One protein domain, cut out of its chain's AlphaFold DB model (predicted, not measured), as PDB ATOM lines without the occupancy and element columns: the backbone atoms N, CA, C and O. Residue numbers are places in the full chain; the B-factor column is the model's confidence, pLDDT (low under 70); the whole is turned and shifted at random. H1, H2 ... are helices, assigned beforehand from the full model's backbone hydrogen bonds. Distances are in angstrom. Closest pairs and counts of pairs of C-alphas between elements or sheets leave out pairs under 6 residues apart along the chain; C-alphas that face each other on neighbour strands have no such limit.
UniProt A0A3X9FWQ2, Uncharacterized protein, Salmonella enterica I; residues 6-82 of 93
ATOM      1  N   TRP A   6     -20.239   9.699  51.578       91.62
ATOM      2  CA  TRP A   6     -19.096   9.511  52.475       91.62
ATOM      3  C   TRP A   6     -18.013  10.596  52.348       91.62
ATOM      4  O   TRP A   6     -17.177  10.718  53.238       91.62
ATOM      5  N   ALA A   7     -18.005  11.370  51.260       92.06
ATOM      6  CA  ALA A   7     -17.041  12.439  51.016       92.06
ATOM      7  C   ALA A   7     -17.592  13.839  51.301       92.06
ATOM      8  O   ALA A   7     -16.813  14.783  51.382       92.06
ATOM      9  N   LEU A   8     -18.909  14.004  51.465       88.12
ATOM     10  CA  LEU A   8     -19.521  15.334  51.550       88.12
ATOM     11  C   LEU A   8     -19.031  16.150  52.747       88.12
ATOM     12  O   LEU A   8     -18.805  17.348  52.604       88.12
ATOM     13  N   ASN A   9     -18.813  15.506  53.892       86.69
ATOM     14  CA  ASN A   9     -18.544  16.193  55.160       86.69
ATOM     15  C   ASN A   9     -17.093  16.064  55.649       86.69
ATOM     16  O   ASN A   9     -16.793  16.479  56.766       86.69
ATOM     17  N   ASP A  10     -16.194  15.484  54.848       91.00
ATOM     18  CA  ASP A  10     -14.793  15.284  55.226       91.00
ATOM     19  C   ASP A  10     -13.859  15.695  54.081       91.00
ATOM     20  O   ASP A  10     -13.797  15.056  53.031       91.00
ATOM     21  N   ASP A  11     -13.091  16.757  54.316       92.12
ATOM     22  CA  ASP A  11     -12.090  17.308  53.403       92.12
ATOM     23  C   ASP A  11     -11.090  16.260  52.898       92.12
ATOM     24  O   ASP A  11     -10.742  16.242  51.713       92.12
ATOM     25  N   ARG A  12     -10.660  15.333  53.761       92.25
ATOM     26  CA  ARG A  12      -9.745  14.252  53.366       92.25
ATOM     27  C   ARG A  12     -10.433  13.286  52.417       92.25
ATOM     28  O   ARG A  12      -9.824  12.809  51.458       92.25
ATOM     29  N   MET A  13     -11.711  13.012  52.656       94.25
ATOM     30  CA  MET A  13     -12.507  12.151  51.788       94.25
ATOM     31  C   MET A  13     -12.809  12.817  50.443       94.25
ATOM     32  O   MET A  13     -12.752  12.133  49.420       94.25
ATOM     33  N   ARG A  14     -13.017  14.141  50.407       94.12
ATOM     34  CA  ARG A  14     -13.107  14.914  49.156       94.12
ATOM     35  C   ARG A  14     -11.832  14.771  48.332       94.12
ATOM     36  O   ARG A  14     -11.901  14.380  47.169       94.12
ATOM     37  N   VAL A  15     -10.664  15.004  48.937       95.50
ATOM     38  CA  VAL A  15      -9.365  14.848  48.256       95.50
ATOM     39  C   VAL A  15      -9.180  13.421  47.753       95.50
ATOM     40  O   VAL A  15      -8.808  13.223  46.597       95.50
ATOM     41  N   LYS A  16      -9.480  12.418  48.584       95.19
ATOM     42  CA  LYS A  16      -9.387  11.009  48.194       95.19
ATOM     43  C   LYS A  16     -10.276  10.694  46.994       95.19
ATOM     44  O   LYS A  16      -9.809  10.057  46.055       95.19
ATOM     45  N   PHE A  17     -11.523  11.160  46.999       95.19
ATOM     46  CA  PHE A  17     -12.440  10.985  45.877       95.19
ATOM     47  C   PHE A  17     -11.903  11.635  44.598       95.19
ATOM     48  O   PHE A  17     -11.826  10.969  43.568       95.19
ATOM     49  N   LEU A  18     -11.475  12.899  44.665       95.62
ATOM     50  CA  LEU A  18     -10.924  13.615  43.511       95.62
ATOM     51  C   LEU A  18      -9.685  12.902  42.952       95.62
ATOM     52  O   LEU A  18      -9.572  12.696  41.748       95.62
ATOM     53  N   MET A  19      -8.783  12.447  43.819       96.25
ATOM     54  CA  MET A  19      -7.596  11.693  43.414       96.25
ATOM     55  C   MET A  19      -7.944  10.340  42.777       96.25
ATOM     56  O   MET A  19      -7.278   9.926  41.832       96.25
ATOM     57  N   MET A  20      -9.006   9.670  43.236       95.31
ATOM     58  CA  MET A  20      -9.516   8.453  42.596       95.31
ATOM     59  C   MET A  20     -10.118   8.735  41.215       95.31
ATOM     60  O   MET A  20      -9.865   7.968  40.291       95.31
ATOM     61  N   GLN A  21     -10.864   9.833  41.051       95.75
ATOM     62  CA  GLN A  21     -11.383  10.252  39.740       95.75
ATOM     63  C   GLN A  21     -10.242  10.580  38.769       95.75
ATOM     64  O   GLN A  21     -10.249  10.111  37.634       95.75
ATOM     65  N   ALA A  22      -9.210  11.286  39.239       96.62
ATOM     66  CA  ALA A  22      -7.996  11.518  38.461       96.62
ATOM     67  C   ALA A  22      -7.315  10.195  38.074       96.62
ATOM     68  O   ALA A  22      -6.911  10.007  36.932       96.62
ATOM     69  N   ALA A  23      -7.201   9.243  39.004       96.94
ATOM     70  CA  ALA A  23      -6.580   7.958  38.709       96.94
ATOM     71  C   ALA A  23      -7.374   7.148  37.673       96.94
ATOM     72  O   ALA A  23      -6.754   6.509  36.830       96.94
ATOM     73  N   LEU A  24      -8.710   7.211  37.704       96.44
ATOM     74  CA  LEU A  24      -9.586   6.550  36.728       96.44
ATOM     75  C   LEU A  24      -9.421   7.083  35.301       96.44
ATOM     76  O   LEU A  24      -9.598   6.324  34.352       96.44
ATOM     77  N   GLU A  25      -9.065   8.359  35.137       95.31
ATOM     78  CA  GLU A  25      -8.775   8.934  33.817       95.31
ATOM     79  C   GLU A  25      -7.492   8.363  33.200       95.31
ATOM     80  O   GLU A  25      -7.383   8.259  31.980       95.31
ATOM     81  N   VAL A  26      -6.527   7.968  34.037       96.12
ATOM     82  CA  VAL A  26      -5.236   7.422  33.589       96.12
ATOM     83  C   VAL A  26      -5.268   5.898  33.472       96.12
ATOM     84  O   VAL A  26      -4.700   5.338  32.536       96.12
ATOM     85  N   ASP A  27      -5.899   5.217  34.428       95.00
ATOM     86  CA  ASP A  27      -5.952   3.760  34.517       95.00
ATOM     87  C   ASP A  27      -7.366   3.298  34.913       95.00
ATOM     88  O   ASP A  27      -7.883   3.718  35.951       95.00
ATOM     89  N   PRO A  28      -7.984   2.364  34.167       93.62
ATOM     90  CA  PRO A  28      -9.351   1.910  34.436       93.62
ATOM     91  C   PRO A  28      -9.519   1.202  35.790       93.62
ATOM     92  O   PRO A  28     -10.644   1.029  36.250       93.62
ATOM     93  N   ASN A  29      -8.426   0.793  36.448       94.38
ATOM     94  CA  ASN A  29      -8.460   0.208  37.790       94.38
ATOM     95  C   ASN A  29      -8.204   1.245  38.897       94.38
ATOM     96  O   ASN A  29      -8.000   0.857  40.049       94.38
ATOM     97  N   ALA A  30      -8.175   2.541  38.566       92.31
ATOM     98  CA  ALA A  30      -7.887   3.640  39.485       92.31
ATOM     99  C   ALA A  30      -6.546   3.488  40.230       92.31
ATOM    100  O   ALA A  30      -6.424   3.852  41.407       92.31
ATOM    101  N   ARG A  31      -5.517   2.924  39.582       94.75
ATOM    102  CA  ARG A  31      -4.214   2.725  40.230       94.75
ATOM    103  C   ARG A  31      -3.503   4.057  40.441       94.75
ATOM    104  O   ARG A  31      -2.955   4.656  39.520       94.75
ATOM    105  N   MET A  32      -3.382   4.451  41.706       95.81
ATOM    106  CA  MET A  32      -2.650   5.655  42.123       95.81
ATOM    107  C   MET A  32      -1.178   5.674  41.677       95.81
ATOM    108  O   MET A  32      -0.606   6.744  41.489       95.81
ATOM    109  N   ALA A  33      -0.556   4.508  41.478       96.88
ATOM    110  CA  ALA A  33       0.800   4.417  40.937       96.88
ATOM    111  C   ALA A  33       0.899   4.956  39.497       96.88
ATOM    112  O   ALA A  33       1.859   5.658  39.176       96.88
ATOM    113  N   GLU A  34      -0.107   4.694  38.656       97.62
ATOM    114  CA  GLU A  34      -0.144   5.201  37.281       97.62
ATOM    115  C   GLU A  34      -0.417   6.707  37.259       97.62
ATOM    116  O   GLU A  34       0.255   7.439  36.532       97.62
ATOM    117  N   LEU A  35      -1.294   7.203  38.141       97.56
ATOM    118  CA  LEU A  35      -1.484   8.645  38.321       97.56
ATOM    119  C   LEU A  35      -0.185   9.340  38.760       97.56
ATOM    120  O   LEU A  35       0.176  10.381  38.212       97.56
ATOM    121  N   ALA A  36       0.551   8.762  39.716       97.56
ATOM    122  CA  ALA A  36       1.828   9.313  40.177       97.56
ATOM    123  C   ALA A  36       2.844   9.405  39.029       97.56
ATOM    124  O   ALA A  36       3.495  10.438  38.844       97.56
ATOM    125  N   LYS A  37       2.926   8.347  38.216       97.81
ATOM    126  CA  LYS A  37       3.778   8.289  37.027       97.81
ATOM    127  C   LYS A  37       3.382   9.347  35.993       97.81
ATOM    128  O   LYS A  37       4.257  10.078  35.529       97.81
ATOM    129  N   ALA A  38       2.091   9.480  35.684       97.12
ATOM    130  CA  ALA A  38       1.576  10.486  34.754       97.12
ATOM    131  C   ALA A  38       1.858  11.921  35.240       97.12
ATOM    132  O   ALA A  38       2.328  12.762  34.473       97.12
ATOM    133  N   ALA A  39       1.686  12.174  36.539       97.25
ATOM    134  CA  ALA A  39       1.974  13.457  37.181       97.25
ATOM    135  C   ALA A  39       3.477  13.736  37.383       97.25
ATOM    136  O   ALA A  39       3.848  14.832  37.816       97.25
ATOM    137  N   LYS A  40       4.364  12.776  37.075       97.50
ATOM    138  CA  LYS A  40       5.815  12.855  37.333       97.50
ATOM    139  C   LYS A  40       6.117  13.162  38.810       97.50
ATOM    140  O   LYS A  40       6.904  14.056  39.140       97.50
ATOM    141  N   ILE A  41       5.454  12.430  39.703       96.81
ATOM    142  CA  ILE A  41       5.626  12.482  41.159       96.81
ATOM    143  C   ILE A  41       5.946  11.069  41.656       96.81
ATOM    144  O   ILE A  41       5.505  10.081  41.072       96.81
ATOM    145  N   SER A  42       6.715  10.947  42.739       97.44
ATOM    146  CA  SER A  42       6.916   9.640  43.367       97.44
ATOM    147  C   SER A  42       5.594   9.104  43.936       97.44
ATOM    148  O   SER A  42       4.796   9.861  44.496       97.44
ATOM    149  N   TYR A  43       5.368   7.794  43.831       96.56
ATOM    150  CA  TYR A  43       4.179   7.165  44.407       96.56
ATOM    151  C   TYR A  43       4.033   7.423  45.922       96.56
ATOM    152  O   TYR A  43       2.943   7.824  46.331       96.56
ATOM    153  N   PRO A  44       5.093   7.318  46.755       97.19
ATOM    154  CA  PRO A  44       5.004   7.673  48.172       97.19
ATOM    155  C   PRO A  44       4.567   9.121  48.415       97.19
ATOM    156  O   PRO A  44       3.761   9.372  49.306       97.19
ATOM    157  N   THR A  45       5.048  10.075  47.612       95.69
ATOM    158  CA  THR A  45       4.634  11.483  47.725       95.69
ATOM    159  C   THR A  45       3.155  11.660  47.391       95.69
ATOM    160  O   THR A  45       2.460  12.376  48.109       95.69
ATOM    161  N   LEU A  46       2.657  11.009  46.335       96.06
ATOM    162  CA  LEU A  46       1.237  11.078  45.983       96.06
ATOM    163  C   LEU A  46       0.367  10.429  47.070       96.06
ATOM    164  O   LEU A  46      -0.627  11.016  47.486       96.06
ATOM    165  N   LEU A  47       0.764   9.253  47.568       95.38
ATOM    166  CA  LEU A  47       0.048   8.550  48.634       95.38
ATOM    167  C   LEU A  47       0.001   9.379  49.923       95.38
ATOM    168  O   LEU A  47      -1.054   9.488  50.544       95.38
ATOM    169  N   TRP A  48       1.120  10.007  50.292       95.06
ATOM    170  CA  TRP A  48       1.174  10.915  51.432       95.06
ATOM    171  C   TRP A  48       0.235  12.110  51.244       95.06
ATOM    172  O   TRP A  48      -0.514  12.436  52.161       95.06
ATOM    173  N   ALA A  49       0.223  12.724  50.055       94.12
ATOM    174  CA  ALA A  49      -0.627  13.876  49.757       94.12
ATOM    175  C   ALA A  49      -2.126  13.544  49.853       94.12
ATOM    176  O   ALA A  49      -2.893  14.348  50.366       94.12
ATOM    177  N   VAL A  50      -2.532  12.345  49.423       92.75
ATOM    178  CA  VAL A  50      -3.926  11.864  49.516       92.75
ATOM    179  C   VAL A  50      -4.385  11.701  50.967       92.75
ATOM    180  O   VAL A  50      -5.564  11.869  51.265       92.75
ATOM    181  N   GLN A  51      -3.472  11.339  51.867       90.44
ATOM    182  CA  GLN A  51      -3.773  11.101  53.282       90.44
ATOM    183  C   GLN A  51      -3.642  12.358  54.154       90.44
ATOM    184  O   GLN A  51      -4.122  12.370  55.287       90.44
ATOM    185  N   ASN A  52      -2.965  13.390  53.647       92.06
ATOM    186  CA  ASN A  52      -2.608  14.600  54.381       92.06
ATOM    187  C   ASN A  52      -3.032  15.836  53.572       92.06
ATOM    188  O   ASN A  52      -4.155  15.899  53.080       92.06
ATOM    189  N   ASN A  53      -2.139  16.819  53.444       90.88
ATOM    190  CA  ASN A  53      -2.381  18.032  52.677       90.88
ATOM    191  C   ASN A  53      -1.701  17.937  51.312       90.88
ATOM    192  O   ASN A  53      -0.511  17.622  51.208       90.88
ATOM    193  N   VAL A  54      -2.439  18.282  50.263       94.25
ATOM    194  CA  VAL A  54      -1.883  18.407  48.918       94.25
ATOM    195  C   VAL A  54      -1.244  19.786  48.786       94.25
ATOM    196  O   VAL A  54      -1.885  20.807  49.020       94.25
ATOM    197  N   THR A  55       0.031  19.839  48.404       95.75
ATOM    198  CA  THR A  55       0.692  21.115  48.094       95.75
ATOM    199  C   THR A  55       0.287  21.598  46.704       95.75
ATOM    200  O   THR A  55      -0.021  20.788  45.828       95.75
ATOM    201  N   SER A  56       0.356  22.908  46.449       95.75
ATOM    202  CA  SER A  56       0.013  23.477  45.134       95.75
ATOM    203  C   SER A  56       0.797  22.832  43.989       95.75
ATOM    204  O   SER A  56       0.227  22.526  42.948       95.75
ATOM    205  N   SER A  57       2.083  22.520  44.203       96.44
ATOM    206  CA  SER A  57       2.910  21.847  43.194       96.44
ATOM    207  C   SER A  57       2.400  20.444  42.849       96.44
ATOM    208  O   SER A  57       2.389  20.066  41.679       96.44
ATOM    209  N   VAL A  58       1.958  19.670  43.848       96.75
ATOM    210  CA  VAL A  58       1.371  18.342  43.618       96.75
ATOM    211  C   VAL A  58       0.031  18.481  42.901       96.75
ATOM    212  O   VAL A  58      -0.185  17.801  41.901       96.75
ATOM    213  N   ALA A  59      -0.829  19.395  43.356       97.12
ATOM    214  CA  ALA A  59      -2.140  19.630  42.759       97.12
ATOM    215  C   ALA A  59      -2.039  20.041  41.280       97.12
ATOM    216  O   ALA A  59      -2.711  19.464  40.431       97.12
ATOM    217  N   GLU A  60      -1.146  20.974  40.942       97.44
ATOM    218  CA  GLU A  60      -0.909  21.389  39.557       97.44
ATOM    219  C   GLU A  60      -0.400  20.249  38.677       97.44
ATOM    220  O   GLU A  60      -0.834  20.112  37.534       97.44
ATOM    221  N   LYS A  61       0.535  19.439  39.182       97.88
ATOM    222  CA  LYS A  61       1.076  18.295  38.441       97.88
ATOM    223  C   LYS A  61       0.012  17.234  38.176       97.88
ATOM    224  O   LYS A  61      -0.030  16.704  37.070       97.88
ATOM    225  N   VAL A  62      -0.846  16.961  39.159       97.38
ATOM    226  CA  VAL A  62      -1.989  16.053  39.001       97.38
ATOM    227  C   VAL A  62      -2.953  16.608  37.954       97.38
ATOM    228  O   VAL A  62      -3.186  15.943  36.954       97.38
ATOM    229  N   CYS A  63      -3.428  17.849  38.093       96.94
ATOM    230  CA  CYS A  63      -4.359  18.446  37.128       96.94
ATOM    231  C   CYS A  63      -3.784  18.541  35.702       96.94
ATOM    232  O   CYS A  63      -4.514  18.358  34.736       96.94
ATOM    233  N   LYS A  64      -2.473  18.783  35.545       97.12
ATOM    234  CA  LYS A  64      -1.801  18.757  34.230       97.12
ATOM    235  C   LYS A  64      -1.741  17.354  33.618       97.12
ATOM    236  O   LYS A  64      -1.678  17.247  32.398       97.12
ATOM    237  N   ALA A  65      -1.720  16.305  34.440       96.56
ATOM    238  CA  ALA A  65      -1.716  14.919  33.980       96.56
ATOM    239  C   ALA A  65      -3.110  14.414  33.579       96.56
ATOM    240  O   ALA A  65      -3.195  13.490  32.777       96.56
ATOM    241  N   VAL A  66      -4.171  15.024  34.117       96.25
ATOM    242  CA  VAL A  66      -5.576  14.655  33.872       96.25
ATOM    243  C   VAL A  66      -6.415  15.872  33.449       96.25
ATOM    244  O   VAL A  66      -7.285  16.338  34.193       96.25
ATOM    245  N   PRO A  67      -6.131  16.466  32.273       93.81
ATOM    246  CA  PRO A  67      -6.754  17.719  31.853       93.81
ATOM    247  C   PRO A  67      -8.263  17.602  31.597       93.81
ATOM    248  O   PRO A  67      -8.943  18.630  31.557       93.81
ATOM    249  N   HIS A  68      -8.804  16.391  31.428       92.69
ATOM    250  CA  HIS A  68     -10.219  16.176  31.125       92.69
ATOM    251  C   HIS A  68     -11.066  15.848  32.365       92.69
ATOM    252  O   HIS A  68     -12.292  15.850  32.274       92.69
ATOM    253  N   CYS A  69     -10.444  15.681  33.538       90.19
ATOM    254  CA  CYS A  69     -11.132  15.302  34.777       90.19
ATOM    255  C   CYS A  69     -12.040  16.408  35.326       90.19
ATOM    256  O   CYS A  69     -12.890  16.174  36.185       90.19
ATOM    257  N   GLY A  70     -11.804  17.654  34.902       90.19
ATOM    258  CA  GLY A  70     -12.473  18.839  35.443       90.19
ATOM    259  C   GLY A  70     -12.064  19.188  36.881       90.19
ATOM    260  O   GLY A  70     -12.645  20.095  37.472       90.19
ATOM    261  N   ILE A  71     -11.065  18.500  37.450       94.00
ATOM    262  CA  ILE A  71     -10.538  18.772  38.792       94.00
ATOM    263  C   ILE A  71      -9.684  20.036  38.759       94.00
ATOM    264  O   ILE A  71      -8.743  20.150  37.971       94.00
ATOM    265  N   ARG A  72      -9.969  20.968  39.671       93.75
ATOM    266  CA  ARG A  72      -9.196  22.204  39.825       93.75
ATOM    267  C   ARG A  72      -8.122  22.051  40.911       93.75
ATOM    268  O   ARG A  72      -8.409  21.465  41.953       93.75
ATOM    269  N   PRO A  73      -6.918  22.640  40.756       95.00
ATOM    270  CA  PRO A  73      -5.858  22.502  41.758       95.00
ATOM    271  C   PRO A  73      -6.267  22.956  43.165       95.00
ATOM    272  O   PRO A  73      -5.907  22.314  44.149       95.00
ATOM    273  N   HIS A  74      -7.062  24.027  43.273       94.56
ATOM    274  CA  HIS A  74      -7.494  24.550  44.572       94.56
ATOM    275  C   HIS A  74      -8.476  23.629  45.308       94.56
ATOM    276  O   HIS A  74      -8.547  23.694  46.528       94.56
ATOM    277  N   TRP A  75      -9.169  22.729  44.606       94.44
ATOM    278  CA  TRP A  75     -10.011  21.704  45.233       94.44
ATOM    279  C   TRP A  75      -9.186  20.657  45.981       94.44
ATOM    280  O   TRP A  75      -9.648  20.090  46.964       94.44
ATOM    281  N   LEU A  76      -7.953  20.407  45.530       95.31
ATOM    282  CA  LEU A  76      -7.036  19.480  46.190       95.31
ATOM    283  C   LEU A  76      -6.306  20.143  47.362       95.31
ATOM    284  O   LEU A  76      -6.046  19.487  48.366       95.31
ATOM    285  N   THR A  77      -5.965  21.430  47.239       96.25
ATOM    286  CA  THR A  77      -5.245  22.163  48.294       96.25
ATOM    287  C   THR A  77      -6.168  22.688  49.394       96.25
ATOM    288  O   THR A  77      -5.753  22.728  50.548       96.25
ATOM    289  N   ASN A  78      -7.405  23.073  49.058       93.94
ATOM    290  CA  ASN A  78      -8.403  23.636  49.974       93.94
ATOM    291  C   ASN A  78      -9.791  23.000  49.729       93.94
ATOM    292  O   ASN A  78     -10.711  23.673  49.259       93.94
ATOM    293  N   PRO A  79      -9.968  21.698  50.022       91.94
ATOM    294  CA  PRO A  79     -11.224  20.974  49.778       91.94
ATOM    295  C   PRO A  79     -12.452  21.544  50.511       91.94
ATOM    296  O   PRO A  79     -13.571  21.398  50.014       91.94
ATOM    297  N   SER A  80     -12.266  22.236  51.638       90.12
ATOM    298  CA  SER A  80     -13.341  22.925  52.374       90.12
ATOM    299  C   SER A  80     -13.932  24.116  51.625       90.12
ATOM    300  O   SER A  80     -15.042  24.541  51.937       90.12
ATOM    301  N   TRP A  81     -13.223  24.666  50.637       90.56
ATOM    302  CA  TRP A  81     -13.737  25.774  49.830       90.56
ATOM    303  C   TRP A  81     -14.710  25.314  48.752       90.56
ATOM    304  O   TRP A  81     -15.406  26.152  48.189       90.56
ATOM    305  N   ILE A  82     -14.770  24.005  48.486       91.56
ATOM    306  CA  ILE A  82     -15.673  23.451  47.486       91.56
ATOM    307  C   ILE A  82     -17.103  23.560  48.007       91.56
ATOM    308  O   ILE A  82     -17.459  22.894  48.990       91.56
TER     309      ILE A  82
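Overview. This is residues 6 to 82 of the 93 residues of an uncharacterized protein of Salmonella enterica I (UniProt A0A3X9FWQ2). One long helix, H1, runs along one side of a compact all-helix body, and four shorter helices, H2 to H5, fold over it as a crossed, not side-by-side, cluster. H2 and H3 lie over one flank of H1; H4 and the small H5 lie together on another. The printed part has 77 residues with five named helices, H1 to H5 in chain order, and no named strand. It is compact, with a radius of gyration of the C-alphas of 11.0 A, and rounded, spanning 29 by 23 by 21 A.

Arrangement. Start at H1, residues 11 to 26. With residues 19 to 26 alone it touches H2, residues 32 to 38, the same way at a steep tilt of 59 degrees; their closest C-alphas, of Ala 23 and Leu 35, are 5.2 A apart. With residues 12 to 19 alone, H1 touches H3, residues 43 to 51, opposite ways at a steep tilt of 39 degrees; the closest C-alphas, of Lys 16 and Val 50, are 5.7 A apart. Next look at H4, residues 56 to 65: it touches H2, about perpendicular at 80 degrees, and the closest C-alphas, of Ala 38 and Ala 65, are 5.6 A apart. H4 touches H5, residues 73 to 77; the closest C-alphas, of Ala 59 and Pro 73, are 4.8 A apart. H3 and H5 are apart. Every O i to N i+4 pair is within hydrogen-bond range in H2, H3, H4 and H5, and 11 of 12 are in H1.

Along the chain. Find C-alpha 11 at (-12.090, 17.308, 53.403); from there H1 runs 23.2 A to C-alpha 26. H2 is 9.8 A long, H3 12.5 A and H4 14.2 A. H5, 6.6 A long, ends at C-alpha 77, at (-5.245, 22.163, 48.294).

Size, cuts and confidence. The C-alphas farthest apart, of Asn 9 and Lys 40, are 30.4 A apart. The printed part has no cut, and no link is long. No printed residue is under 70 in pLDDT.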